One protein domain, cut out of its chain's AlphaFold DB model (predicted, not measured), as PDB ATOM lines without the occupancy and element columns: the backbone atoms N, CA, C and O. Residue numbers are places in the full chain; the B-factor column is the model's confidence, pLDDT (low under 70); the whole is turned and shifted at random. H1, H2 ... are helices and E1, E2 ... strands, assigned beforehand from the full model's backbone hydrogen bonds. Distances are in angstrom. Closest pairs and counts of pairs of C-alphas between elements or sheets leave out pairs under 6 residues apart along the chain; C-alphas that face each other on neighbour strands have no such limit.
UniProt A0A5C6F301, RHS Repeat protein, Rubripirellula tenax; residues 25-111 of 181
ATOM      1  N   TYR A  25     186.297 349.156 229.101       91.12
ATOM      2  CA  TYR A  25     186.016 348.635 230.432       91.12
ATOM      3  C   TYR A  25     186.016 347.107 230.390       91.12
ATOM      4  O   TYR A  25     185.391 346.509 229.514       91.12
ATOM      5  N   HIS A  26     186.713 346.493 231.340       93.06
ATOM      6  CA  HIS A  26     186.768 345.048 231.534       93.06
ATOM      7  C   HIS A  26     186.040 344.703 232.824       93.06
ATOM      8  O   HIS A  26     186.287 345.328 233.857       93.06
ATOM      9  N   TYR A  27     185.151 343.721 232.747       93.69
ATOM     10  CA  TYR A  27     184.342 343.274 233.871       93.69
ATOM     11  C   TYR A  27     184.639 341.811 234.184       93.69
ATOM     12  O   TYR A  27     184.910 341.028 233.270       93.69
ATOM     13  N   ASP A  28     184.588 341.462 235.466       93.25
ATOM     14  CA  ASP A  28     184.690 340.082 235.929       93.25
ATOM     15  C   ASP A  28     183.356 339.323 235.764       93.25
ATOM     16  O   ASP A  28     182.370 339.843 235.240       93.25
ATOM     17  N   ALA A  29     183.320 338.060 236.201       93.62
ATOM     18  CA  ALA A  29     182.124 337.217 236.118       93.62
ATOM     19  C   ALA A  29     180.958 337.682 237.017       93.62
ATOM     20  O   ALA A  29     179.832 337.228 236.818       93.62
ATOM     21  N   ASP A  30     181.223 338.566 237.981       93.06
ATOM     22  CA  ASP A  30     180.237 339.137 238.902       93.06
ATOM     23  C   ASP A  30     179.764 340.534 238.433       93.06
ATOM     24  O   ASP A  30     179.166 341.279 239.213       93.06
ATOM     25  N   ASP A  31     180.051 340.906 237.177       93.56
ATOM     26  CA  ASP A  31     179.795 342.225 236.576       93.56
ATOM     27  C   ASP A  31     180.465 343.398 237.330       93.56
ATOM     28  O   ASP A  31     180.014 344.549 237.280       93.56
ATOM     29  N   ARG A  32     181.583 343.148 238.023       93.62
ATOM     30  CA  ARG A  32     182.391 344.195 238.673       93.62
ATOM     31  C   ARG A  32     183.515 344.648 237.751       93.62
ATOM     32  O   ARG A  32     184.044 343.870 236.968       93.62
ATOM     33  N   LEU A  33     183.897 345.920 237.852       94.31
ATOM     34  CA  LEU A  33     184.943 346.511 237.016       94.31
ATOM     35  C   LEU A  33     186.331 345.989 237.414       94.31
ATOM     36  O   LEU A  33     186.901 346.473 238.383       94.31
ATOM     37  N   GLU A  34     186.902 345.062 236.651       96.00
ATOM     38  CA  GLU A  34     188.249 344.521 236.884       96.00
ATOM     39  C   GLU A  34     189.341 345.395 236.252       96.00
ATOM     40  O   GLU A  34     190.461 345.473 236.759       96.00
ATOM     41  N   GLY A  35     189.034 346.110 235.165       94.81
ATOM     42  CA  GLY A  35     190.050 346.907 234.491       94.81
ATOM     43  C   GLY A  35     189.527 347.993 233.569       94.81
ATOM     44  O   GLY A  35     188.407 347.943 233.064       94.81
ATOM     45  N   VAL A  36     190.374 348.991 233.328       94.25
ATOM     46  CA  VAL A  36     190.118 350.073 232.373       94.25
ATOM     47  C   VAL A  36     191.345 350.231 231.489       94.25
ATOM     48  O   VAL A  36     192.415 350.613 231.963       94.25
ATOM     49  N   SER A  37     191.198 349.947 230.197       91.25
ATOM     50  CA  SER A  37     192.209 350.292 229.194       91.25
ATOM     51  C   SER A  37     191.848 351.629 228.572       91.25
ATOM     52  O   SER A  37     190.798 351.764 227.946       91.25
ATOM     53  N   LEU A  38     192.719 352.615 228.740       86.44
ATOM     54  CA  LEU A  38     192.545 353.905 228.095       86.44
ATOM     55  C   LEU A  38     193.103 353.875 226.680       86.44
ATOM     56  O   LEU A  38     194.099 353.203 226.379       86.44
ATOM     57  N   ASP A  39     192.466 354.669 225.832       78.06
ATOM     58  CA  ASP A  39     193.032 355.009 224.546       78.06
ATOM     59  C   ASP A  39     194.142 356.036 224.699       78.06
ATOM     60  O   ASP A  39     194.385 356.648 225.742       78.06
ATOM     61  N   TYR A  40     194.904 356.121 223.630       68.62
ATOM     62  CA  TYR A  40     196.256 356.591 223.683       68.62
ATOM     63  C   TYR A  40     196.347 358.104 223.919       68.62
ATOM     64  O   TYR A  40     195.771 358.897 223.180       68.62
ATOM     65  N   VAL A  41     197.095 358.514 224.949       62.50
ATOM     66  CA  VAL A  41     197.143 359.920 225.396       62.50
ATOM     67  C   VAL A  41     198.121 360.771 224.566       62.50
ATOM     68  O   VAL A  41     198.068 361.997 224.625       62.50
ATOM     69  N   ASN A  42     199.017 360.158 223.781       64.31
ATOM     70  CA  ASN A  42     200.026 360.895 223.008       64.31
ATOM     71  C   ASN A  42     200.415 360.194 221.692       64.31
ATOM     72  O   ASN A  42     201.418 359.525 221.727       64.31
ATOM     73  N   PRO A  43     199.786 360.412 220.525       58.72
ATOM     74  CA  PRO A  43     199.920 359.675 219.239       58.72
ATOM     75  C   PRO A  43     201.287 359.140 218.718       58.72
ATOM     76  O   PRO A  43     201.310 358.457 217.699       58.72
ATOM     77  N   GLN A  44     202.415 359.430 219.361       60.38
ATOM     78  CA  GLN A  44     203.787 359.135 218.956       60.38
ATOM     79  C   GLN A  44     204.455 357.927 219.659       60.38
ATOM     80  O   GLN A  44     205.472 357.459 219.158       60.38
ATOM     81  N   ASP A  45     203.921 357.390 220.763       62.03
ATOM     82  CA  ASP A  45     204.503 356.251 221.518       62.03
ATOM     83  C   ASP A  45     203.475 355.123 221.785       62.03
ATOM     84  O   ASP A  45     203.003 354.871 222.897       62.03
ATOM     85  N   VAL A  46     203.112 354.411 220.721       54.53
ATOM     86  CA  VAL A  46     202.114 353.323 220.724       54.53
ATOM     87  C   VAL A  46     202.423 352.150 221.676       54.53
ATOM     88  O   VAL A  46     201.634 351.210 221.753       54.53
ATOM     89  N   SER A  47     203.556 352.165 222.389       60.78
ATOM     90  CA  SER A  47     204.003 351.055 223.230       60.78
ATOM     91  C   SER A  47     203.277 350.955 224.572       60.78
ATOM     92  O   SER A  47     203.346 349.900 225.201       60.78
ATOM     93  N   GLN A  48     202.605 352.010 225.038       67.69
ATOM     94  CA  GLN A  48     201.951 351.995 226.347       67.69
ATOM     95  C   GLN A  48     200.504 352.458 226.239       67.69
ATOM     96  O   GLN A  48     200.191 353.636 226.395       67.69
ATOM     97  N   ARG A  49     199.600 351.505 225.987       77.31
ATOM     98  CA  ARG A  49     198.178 351.699 226.291       77.31
ATOM     99  C   ARG A  49     198.037 351.684 227.813       77.31
ATOM    100  O   ARG A  49     198.323 350.644 228.410       77.31
ATOM    101  N   PRO A  50     197.648 352.797 228.457       87.69
ATOM    102  CA  PRO A  50     197.532 352.817 229.902       87.69
ATOM    103  C   PRO A  50     196.436 351.848 230.350       87.69
ATOM    104  O   PRO A  50     195.304 351.925 229.870       87.69
ATOM    105  N   HIS A  51     196.776 350.945 231.263       91.06
ATOM    106  CA  HIS A  51     195.851 349.968 231.822       91.06
ATOM    107  C   HIS A  51     195.782 350.116 233.340       91.06
ATOM    108  O   HIS A  51     196.810 350.079 234.011       91.06
ATOM    109  N   TYR A  52     194.571 350.268 233.865       93.62
ATOM    110  CA  TYR A  52     194.284 350.217 235.295       93.62
ATOM    111  C   TYR A  52     193.682 348.860 235.634       93.62
ATOM    112  O   TYR A  52     192.777 348.420 234.926       93.62
ATOM    113  N   ALA A  53     194.144 348.237 236.717       95.19
ATOM    114  CA  ALA A  53     193.570 346.998 237.240       95.19
ATOM    115  C   ALA A  53     192.991 347.211 238.644       95.19
ATOM    116  O   ALA A  53     193.571 347.934 239.460       95.19
ATOM    117  N   TYR A  54     191.868 346.559 238.920       96.19
ATOM    118  CA  TYR A  54     191.155 346.577 240.191       96.19
ATOM    119  C   TYR A  54     191.033 345.151 240.720       96.19
ATOM    120  O   TYR A  54     190.708 344.225 239.981       96.19
ATOM    121  N   HIS A  55     191.291 344.974 242.012       95.00
ATOM    122  CA  HIS A  55     191.202 343.674 242.671       95.00
ATOM    123  C   HIS A  55     190.096 343.686 243.713       95.00
ATOM    124  O   HIS A  55     189.926 344.680 244.423       95.00
ATOM    125  N   TYR A  56     189.380 342.569 243.818       95.12
ATOM    126  CA  TYR A  56     188.280 342.378 244.756       95.12
ATOM    127  C   TYR A  56     188.494 341.115 245.588       95.12
ATOM    128  O   TYR A  56     189.136 340.166 245.140       95.12
ATOM    129  N   ASP A  57     187.974 341.113 246.813       92.50
ATOM    130  CA  ASP A  57     187.825 339.896 247.608       92.50
ATOM    131  C   ASP A  57     186.535 339.135 247.239       92.50
ATOM    132  O   ASP A  57     185.683 339.612 246.481       92.50
ATOM    133  N   GLU A  58     186.363 337.946 247.818       90.38
ATOM    134  CA  GLU A  58     185.170 337.102 247.636       90.38
ATOM    135  C   GLU A  58     183.868 337.777 248.101       90.38
ATOM    136  O   GLU A  58     182.774 337.350 247.740       90.38
ATOM    137  N   ARG A  59     183.967 338.830 248.919       90.81
ATOM    138  CA  ARG A  59     182.831 339.593 249.446       90.81
ATOM    139  C   ARG A  59     182.521 340.834 248.601       90.81
ATOM    140  O   ARG A  59     181.552 341.528 248.893       90.81
ATOM    141  N   GLY A  60     183.314 341.113 247.564       91.06
ATOM    142  CA  GLY A  60     183.165 342.273 246.687       91.06
ATOM    143  C   GLY A  60     183.785 343.564 247.201       91.06
ATOM    144  O   GLY A  60     183.542 344.618 246.614       91.06
ATOM    145  N   ASN A  61     184.617 343.514 248.240       93.31
ATOM    146  CA  ASN A  61     185.381 344.680 248.663       93.31
ATOM    147  C   ASN A  61     186.610 344.847 247.770       93.31
ATOM    148  O   ASN A  61     187.334 343.889 247.503       93.31
ATOM    149  N   GLN A  62     186.865 346.075 247.327       94.56
ATOM    150  CA  GLN A  62     187.994 346.387 246.457       94.56
ATOM    151  C   GLN A  62     189.307 346.393 247.250       94.56
ATOM    152  O   GLN A  62     189.606 347.347 247.966       94.56
ATOM    153  N   THR A  63     190.103 345.339 247.112       95.31
ATOM    154  CA  THR A  63     191.351 345.106 247.852       95.31
ATOM    155  C   THR A  63     192.563 345.791 247.231       95.31
ATOM    156  O   THR A  63     193.555 346.018 247.928       95.31
ATOM    157  N   GLY A  64     192.504 346.160 245.949       94.62
ATOM    158  CA  GLY A  64     193.665 346.700 245.246       94.62
ATOM    159  C   GLY A  64     193.343 347.569 244.036       94.62
ATOM    160  O   GLY A  64     192.301 347.415 243.402       94.62
ATOM    161  N   ILE A  65     194.261 348.488 243.728       95.38
ATOM    162  CA  ILE A  65     194.316 349.250 242.472       95.38
ATOM    163  C   ILE A  65     195.760 349.249 241.980       95.38
ATOM    164  O   ILE A  65     196.653 349.640 242.737       95.38
ATOM    165  N   VAL A  66     195.975 348.885 240.718       94.06
ATOM    166  CA  VAL A  66     197.273 348.968 240.037       94.06
ATOM    167  C   VAL A  66     197.184 350.010 238.928       94.06
ATOM    168  O   VAL A  66     196.278 349.959 238.092       94.06
ATOM    169  N   ASP A  67     198.101 350.976 238.940       92.00
ATOM    170  CA  ASP A  67     198.199 351.991 237.892       92.00
ATOM    171  C   ASP A  67     198.991 351.479 236.663       92.00
ATOM    172  O   ASP A  67     199.693 350.467 236.746       92.00
ATOM    173  N   PRO A  68     198.934 352.180 235.514       89.19
ATOM    174  CA  PRO A  68     199.678 351.794 234.313       89.19
ATOM    175  C   PRO A  68     201.203 351.749 234.482       89.19
ATOM    176  O   PRO A  68     201.898 351.197 233.635       89.19
ATOM    177  N   LEU A  69     201.729 352.355 235.551       87.06
ATOM    178  CA  LEU A  69     203.148 352.377 235.896       87.06
ATOM    179  C   LEU A  69     203.516 351.246 236.873       87.06
ATOM    180  O   LEU A  69     204.652 351.191 237.336       87.06
ATOM    181  N   GLY A  70     202.579 350.340 237.174       88.06
ATOM    182  CA  GLY A  70     202.772 349.201 238.069       88.06
ATOM    183  C   GLY A  70     202.694 349.553 239.553       88.06
ATOM    184  O   GLY A  70     202.992 348.713 240.400       88.06
ATOM    185  N   ARG A  71     202.305 350.783 239.893       90.38
ATOM    186  CA  ARG A  71     202.213 351.241 241.278       90.38
ATOM    187  C   ARG A  71     200.914 350.766 241.897       90.38
ATOM    188  O   ARG A  71     199.835 350.970 241.340       90.38
ATOM    189  N   GLU A  72     201.020 350.163 243.073       91.38
ATOM    190  CA  GLU A  72     199.902 349.474 243.714       91.38
ATOM    191  C   GLU A  72     199.389 350.243 244.938       91.38
ATOM    192  O   GLU A  72     200.157 350.736 245.763       91.38
ATOM    193  N   THR A  73     198.068 350.339 245.084       92.75
ATOM    194  CA  THR A  73     197.404 350.756 246.326       92.75
ATOM    195  C   THR A  73     196.609 349.579 246.871       92.75
ATOM    196  O   THR A  73     195.744 349.074 246.163       92.75
ATOM    197  N   ARG A  74     196.853 349.180 248.125       93.19
ATOM    198  CA  ARG A  74     196.132 348.074 248.782       93.19
ATOM    199  C   ARG A  74     195.175 348.570 249.856       93.19
ATOM    200  O   ARG A  74     195.463 349.551 250.544       93.19
ATOM    201  N   PHE A  75     194.077 347.848 250.027       93.94
ATOM    202  CA  PHE A  75     193.062 348.071 251.047       93.94
ATOM    203  C   PHE A  75     192.832 346.775 251.824       93.94
ATOM    204  O   PHE A  75     192.755 345.700 251.230       93.94
ATOM    205  N   THR A  76     192.711 346.876 253.147       93.31
ATOM    206  CA  THR A  76     192.258 345.760 253.989       93.31
ATOM    207  C   THR A  76     190.908 346.094 254.599       93.31
ATOM    208  O   THR A  76     190.627 347.257 254.898       93.31
ATOM    209  N   PHE A  77     190.075 345.073 254.778       93.38
ATOM    210  CA  PHE A  77     188.730 345.205 255.325       93.38
ATOM    211  C   PHE A  77     188.557 344.276 256.522       93.38
ATOM    212  O   PHE A  77     189.102 343.174 256.549       93.38
ATOM    213  N   THR A  78     187.786 344.725 257.506       92.50
ATOM    214  CA  THR A  78     187.354 343.902 258.634       92.50
ATOM    215  C   THR A  78     186.289 342.899 258.195       92.50
ATOM    216  O   THR A  78     185.672 343.034 257.135       92.50
ATOM    217  N   ASP A  79     185.969 341.937 259.064       89.81
ATOM    218  CA  ASP A  79     184.887 340.979 258.816       89.81
ATOM    219  C   ASP A  79     183.510 341.623 258.606       89.81
ATOM    220  O   ASP A  79     182.613 340.993 258.048       89.81
ATOM    221  N   GLN A  80     183.337 342.872 259.031       90.56
ATOM    222  CA  GLN A  80     182.106 343.641 258.865       90.56
ATOM    223  C   GLN A  80     182.099 344.476 257.572       90.56
ATOM    224  O   GLN A  80     181.178 345.262 257.367       90.56
ATOM    225  N   GLY A  81     183.123 344.341 256.717       88.62
ATOM    226  CA  GLY A  81     183.267 345.094 255.465       88.62
ATOM    227  C   GLY A  81     183.748 346.535 255.657       88.62
ATOM    228  O   GLY A  81     183.667 347.347 254.739       88.62
ATOM    229  N   GLN A  82     184.238 346.892 256.847       90.25
ATOM    230  CA  GLN A  82     184.775 348.229 257.097       90.25
ATOM    231  C   GLN A  82     186.244 348.282 256.693       90.25
ATOM    232  O   GLN A  82     187.000 347.373 257.023       90.25
ATOM    233  N   GLN A  83     186.667 349.351 256.017       92.44
ATOM    234  CA  GLN A  83     188.072 349.521 255.651       92.44
ATOM    235  C   GLN A  83     188.929 349.676 256.916       92.44
ATOM    236  O   GLN A  83     188.765 350.629 257.676       92.44
ATOM    237  N   GLU A  84     189.857 348.751 257.120       93.88
ATOM    238  CA  GLU A  84     190.767 348.722 258.263       93.88
ATOM    239  C   GLU A  84     192.051 349.498 257.961       93.88
ATOM    240  O   GLU A  84     192.509 350.302 258.773       93.88
ATOM    241  N   SER A  85     192.629 349.295 256.775       92.31
ATOM    242  CA  SER A  85     193.866 349.964 256.388       92.31
ATOM    243  C   SER A  85     193.922 350.280 254.897       92.31
ATOM    244  O   SER A  85     193.215 349.692 254.077       92.31
ATOM    245  N   ARG A  86     194.779 351.246 254.555       92.38
ATOM    246  CA  ARG A  86     195.112 351.613 253.180       92.38
ATOM    247  C   ARG A  86     196.618 351.790 253.061       92.38
ATOM    248  O   ARG A  86     197.197 352.645 253.729       92.38
ATOM    249  N   THR A  87     197.238 351.031 252.170       91.25
ATOM    250  CA  THR A  87     198.661 351.143 251.843       91.25
ATOM    251  C   THR A  87     198.806 351.875 250.516       91.25
ATOM    252  O   THR A  87     198.351 351.391 249.482       91.25
ATOM    253  N   LEU A  88     199.407 353.066 250.552       88.69
ATOM    254  CA  LEU A  88     199.684 353.868 249.356       88.69
ATOM    255  C   LEU A  88     200.948 353.376 248.637       88.69
ATOM    256  O   LEU A  88     201.840 352.869 249.324       88.69
ATOM    257  N   PRO A  89     201.096 353.642 247.325       83.31
ATOM    258  CA  PRO A  89     202.231 353.157 246.548       83.31
ATOM    259  C   PRO A  89     203.587 353.561 247.117       83.31
ATOM    260  O   PRO A  89     204.474 352.735 247.244       83.31
ATOM    261  N   LEU A  90     203.730 354.802 247.594       77.44
ATOM    262  CA  LEU A  90     204.972 355.308 248.205       77.44
ATOM    263  C   LEU A  90     205.422 354.529 249.459       77.44
ATOM    264  O   LEU A  90     206.521 354.746 249.971       77.44
ATOM    265  N   SER A  91     204.578 353.637 249.984       73.50
ATOM    266  CA  SER A  91     204.941 352.732 251.077       73.50
ATOM    267  C   SER A  91     205.813 351.558 250.601       73.50
ATOM    268  O   SER A  91     206.507 350.974 251.432       73.50
ATOM    269  N   PHE A  92     205.815 351.256 249.295       71.00
ATOM    270  CA  PHE A  92     206.589 350.184 248.649       71.00
ATOM    271  C   PHE A  92     207.986 350.617 248.171       71.00
ATOM    272  O   PHE A  92     208.712 349.860 247.551       71.00
ATOM    273  N   GLY A  93     208.410 351.840 248.485       77.75
ATOM    274  CA  GLY A  93     209.713 352.344 248.054       77.75
ATOM    275  C   GLY A  93     209.592 353.598 247.208       77.75
ATOM    276  O   GLY A  93     208.604 354.331 247.275       77.75
ATOM    277  N   THR A  94     210.660 353.892 246.477       81.25
ATOM    278  CA  THR A  94     210.768 355.079 245.624       81.25
ATOM    279  C   THR A  94     210.013 354.927 244.312       81.25
ATOM    280  O   THR A  94     209.502 355.925 243.802       81.25
ATOM    281  N   ASP A  95     209.919 353.708 243.783       78.50
ATOM    282  CA  ASP A  95     209.177 353.403 242.558       78.50
ATOM    283  C   ASP A  95     207.671 353.196 242.806       78.50
ATOM    284  O   ASP A  95     206.851 353.462 241.929       78.50
ATOM    285  N   GLY A  96     207.297 352.822 244.030       81.62
ATOM    286  CA  GLY A  96     205.926 352.563 244.447       81.62
ATOM    287  C   GLY A  96     205.370 351.216 243.984       81.62
ATOM    288  O   GLY A  96     204.148 351.037 243.973       81.62
ATOM    289  N   ILE A  97     206.254 350.296 243.595       83.75
ATOM    290  CA  ILE A  97     205.933 348.956 243.107       83.75
ATOM    291  C   ILE A  97     206.221 347.956 244.230       83.75
ATOM    292  O   ILE A  97     207.289 347.977 244.822       83.75
ATOM    293  N   SER A  98     205.278 347.061 244.536       81.69
ATOM    294  CA  SER A  98     205.503 346.022 245.548       81.69
ATOM    295  C   SER A  98     206.350 344.871 244.987       81.69
ATOM    296  O   SER A  98     206.107 344.387 243.885       81.69
ATOM    297  N   GLY A  99     207.301 344.375 245.777       80.62
ATOM    298  CA  GLY A  99     208.191 343.260 245.448       80.62
ATOM    299  C   GLY A  99     209.569 343.670 244.918       80.62
ATOM    300  O   GLY A  99     210.306 342.805 244.440       80.62
ATOM    301  N   THR A 100     209.931 344.951 244.985       81.81
ATOM    302  CA  THR A 100     211.189 345.496 244.453       81.81
ATOM    303  C   THR A 100     212.255 345.664 245.550       81.81
ATOM    304  O   THR A 100     211.948 345.665 246.745       81.81
ATOM    305  N   PRO A 101     213.557 345.760 245.209       82.38
ATOM    306  CA  PRO A 101     214.627 345.870 246.211       82.38
ATOM    307  C   PRO A 101     214.571 347.121 247.107       82.38
ATOM    308  O   PRO A 101     215.222 347.149 248.158       82.38
ATOM    309  N   ASP A 102     213.853 348.170 246.701       77.31
ATOM    310  CA  ASP A 102     213.689 349.421 247.446       77.31
ATOM    311  C   ASP A 102     212.516 349.411 248.440       77.31
ATOM    312  O   ASP A 102     212.422 350.320 249.277       77.31
ATOM    313  N   ASP A 103     211.716 348.342 248.457       78.75
ATOM    314  CA  ASP A 103     210.705 348.088 249.476       78.75
ATOM    315  C   ASP A 103     211.302 348.134 250.891       78.75
ATOM    316  O   ASP A 103     212.189 347.356 251.273       78.75
ATOM    317  N   ARG A 104     210.726 348.976 251.760       68.06
ATOM    318  CA  ARG A 104     211.071 348.977 253.197       68.06
ATOM    319  C   ARG A 104     210.785 347.618 253.849       68.06
ATOM    320  O   ARG A 104     211.481 347.239 254.790       68.06
ATOM    321  N   SER A 105     209.798 346.887 253.326       59.62
ATOM    322  CA  SER A 105     209.454 345.528 253.757       59.62
ATOM    323  C   SER A 105     210.480 344.493 253.286       59.62
ATOM    324  O   SER A 105     210.876 343.645 254.085       59.62
ATOM    325  N   ALA A 106     211.002 344.607 252.056       55.81
ATOM    326  CA  ALA A 106     212.055 343.723 251.546       55.81
ATOM    327  C   ALA A 106     213.328 343.806 252.399       55.81
ATOM    328  O   ALA A 106     213.983 342.792 252.640       55.81
ATOM    329  N   LYS A 107     213.634 344.979 252.971       51.12
ATOM    330  CA  LYS A 107     214.750 345.118 253.920       51.12
ATOM    331  C   LYS A 107     214.534 344.375 255.246       51.12
ATOM    332  O   LYS A 107     215.517 343.980 255.863       51.12
ATOM    333  N   HIS A 108     213.294 344.133 255.681       47.00
ATOM    334  CA  HIS A 108     213.004 343.376 256.910       47.00
ATOM    335  C   HIS A 108     212.792 341.873 256.668       47.00
ATOM    336  O   HIS A 108     213.137 341.067 257.533       47.00
ATOM    337  N   SER A 109     212.277 341.471 255.504       45.03
ATOM    338  CA  SER A 109     212.045 340.061 255.162       45.03
ATOM    339  C   SER A 109     213.247 339.378 254.493       45.03
ATOM    340  O   SER A 109     213.390 338.162 254.623       45.03
ATOM    341  N   ALA A 110     214.179 340.128 253.888       48.41
ATOM    342  CA  ALA A 110     215.460 339.589 253.410       48.41
ATOM    343  C   ALA A 110     216.546 339.525 254.507       48.41
ATOM    344  O   ALA A 110     217.490 338.740 254.408       48.41
ATOM    345  N   MET A 111     216.409 340.277 255.606       44.94
ATOM    346  CA  MET A 111     217.440 340.373 256.652       44.94
ATOM    347  C   MET A 111     217.239 339.398 257.828       44.94
ATOM    348  O   MET A 111     217.582 339.698 258.968       44.94
TER     349      MET A 111
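This is residues 25 to 111 of the 181 residues of the protein "RHS Repeat protein" of Rubripirellula tenax (UniProt A0A5C6F301). The model is one flat wall of six antiparallel strands, E1 to E6, laid side by side in chain order, with a small tail holding two short helices, H1 and H2, beyond the strand ends near E5 and E6. No named helix covers either face of the wall, and residues 42 to 47, in the loop between E2 and E3, stick out freely. The printed part has 87 residues, with six named strands followed by two named helices, and the sheet's order is E1, E2, E3, E4, E5, E6. The class is mixed, helices and strands, though under half of the residues are in named elements. The whole is loose, with a radius of gyration of the C-alphas of 15.5 A, and spans 43 by 35 by 16 A.

Start at residues 25 to 27, which are E1, an edge strand, and go on to E2, residues 33 to 37; they form an antiparallel hairpin, with N 26 and O 35 2.8 A apart, within hydrogen-bond range. Next look at E3, residues 51 to 56, which makes a hairpin with E2 at 173 degrees between directions; N 52 and O 36 are 2.9 A apart. E4, residues 62 to 66, is the antiparallel neighbour of E3 in a further hairpin, where you find N 66 and O 53 at 2.9 A. The pairing of E3 is staggered: residues 51 to 53 pair with E2 and residues 53 to 56 with E4. E5, residues 72 to 77, forms a hairpin with E4 at 175 degrees, and N 73 and O 65 are 2.8 A apart. E6, residues 83 to 87, is the other edge strand and forms a hairpin with E5; look for N 87 and O 74 at 2.8 A. E5 is staggered too, with residues 72 to 74 pairing with E4 and residues 74 to 77 with E6. The six strands are a meander, each the antiparallel neighbour of the one before, and from edge to edge their lines turn by 50 degrees. H1, residues 89 to 92, is on the sheet but only grazes it; its closest C-alphas to E5 are those of Pro 89 and Glu 72, 5.2 A apart. H2, residues 104 to 109, is not on the sheet, and it only just touches H1, with 3 pairs of C-alphas within 8 A, the closest being those of Phe 92 and Arg 104 at 6.5 A. H1 is too short for an O i to N i+4 pair, while H2 has 1 of 2 such pairs within hydrogen-bond range.

Find C-alpha 25 at (186.016, 348.635, 230.432), where E1 begins; it runs 6.6 A, and E2 after it 11.3 A. E3 begins at C-alpha 51, at (195.851, 349.968, 231.822), and runs 16.8 A. E4 measures 11.6 A, E5 16.7 A and E6 11.4 A. H1 covers 5.7 A, and H2 covers 9.2 A to C-alpha 109 at (212.045, 340.061, 255.162).

The two C-alphas farthest apart are those of Gln 44 and Gln 80, at 48.0 A. The printed part has no cut. The links from E2 to E3, with 13 residues, and from H1 to H2, with 11, are long; the others are tight. The mean pLDDT of the printed part is 83.0, and residues 40 to 48 and 104 to 111 are under 70.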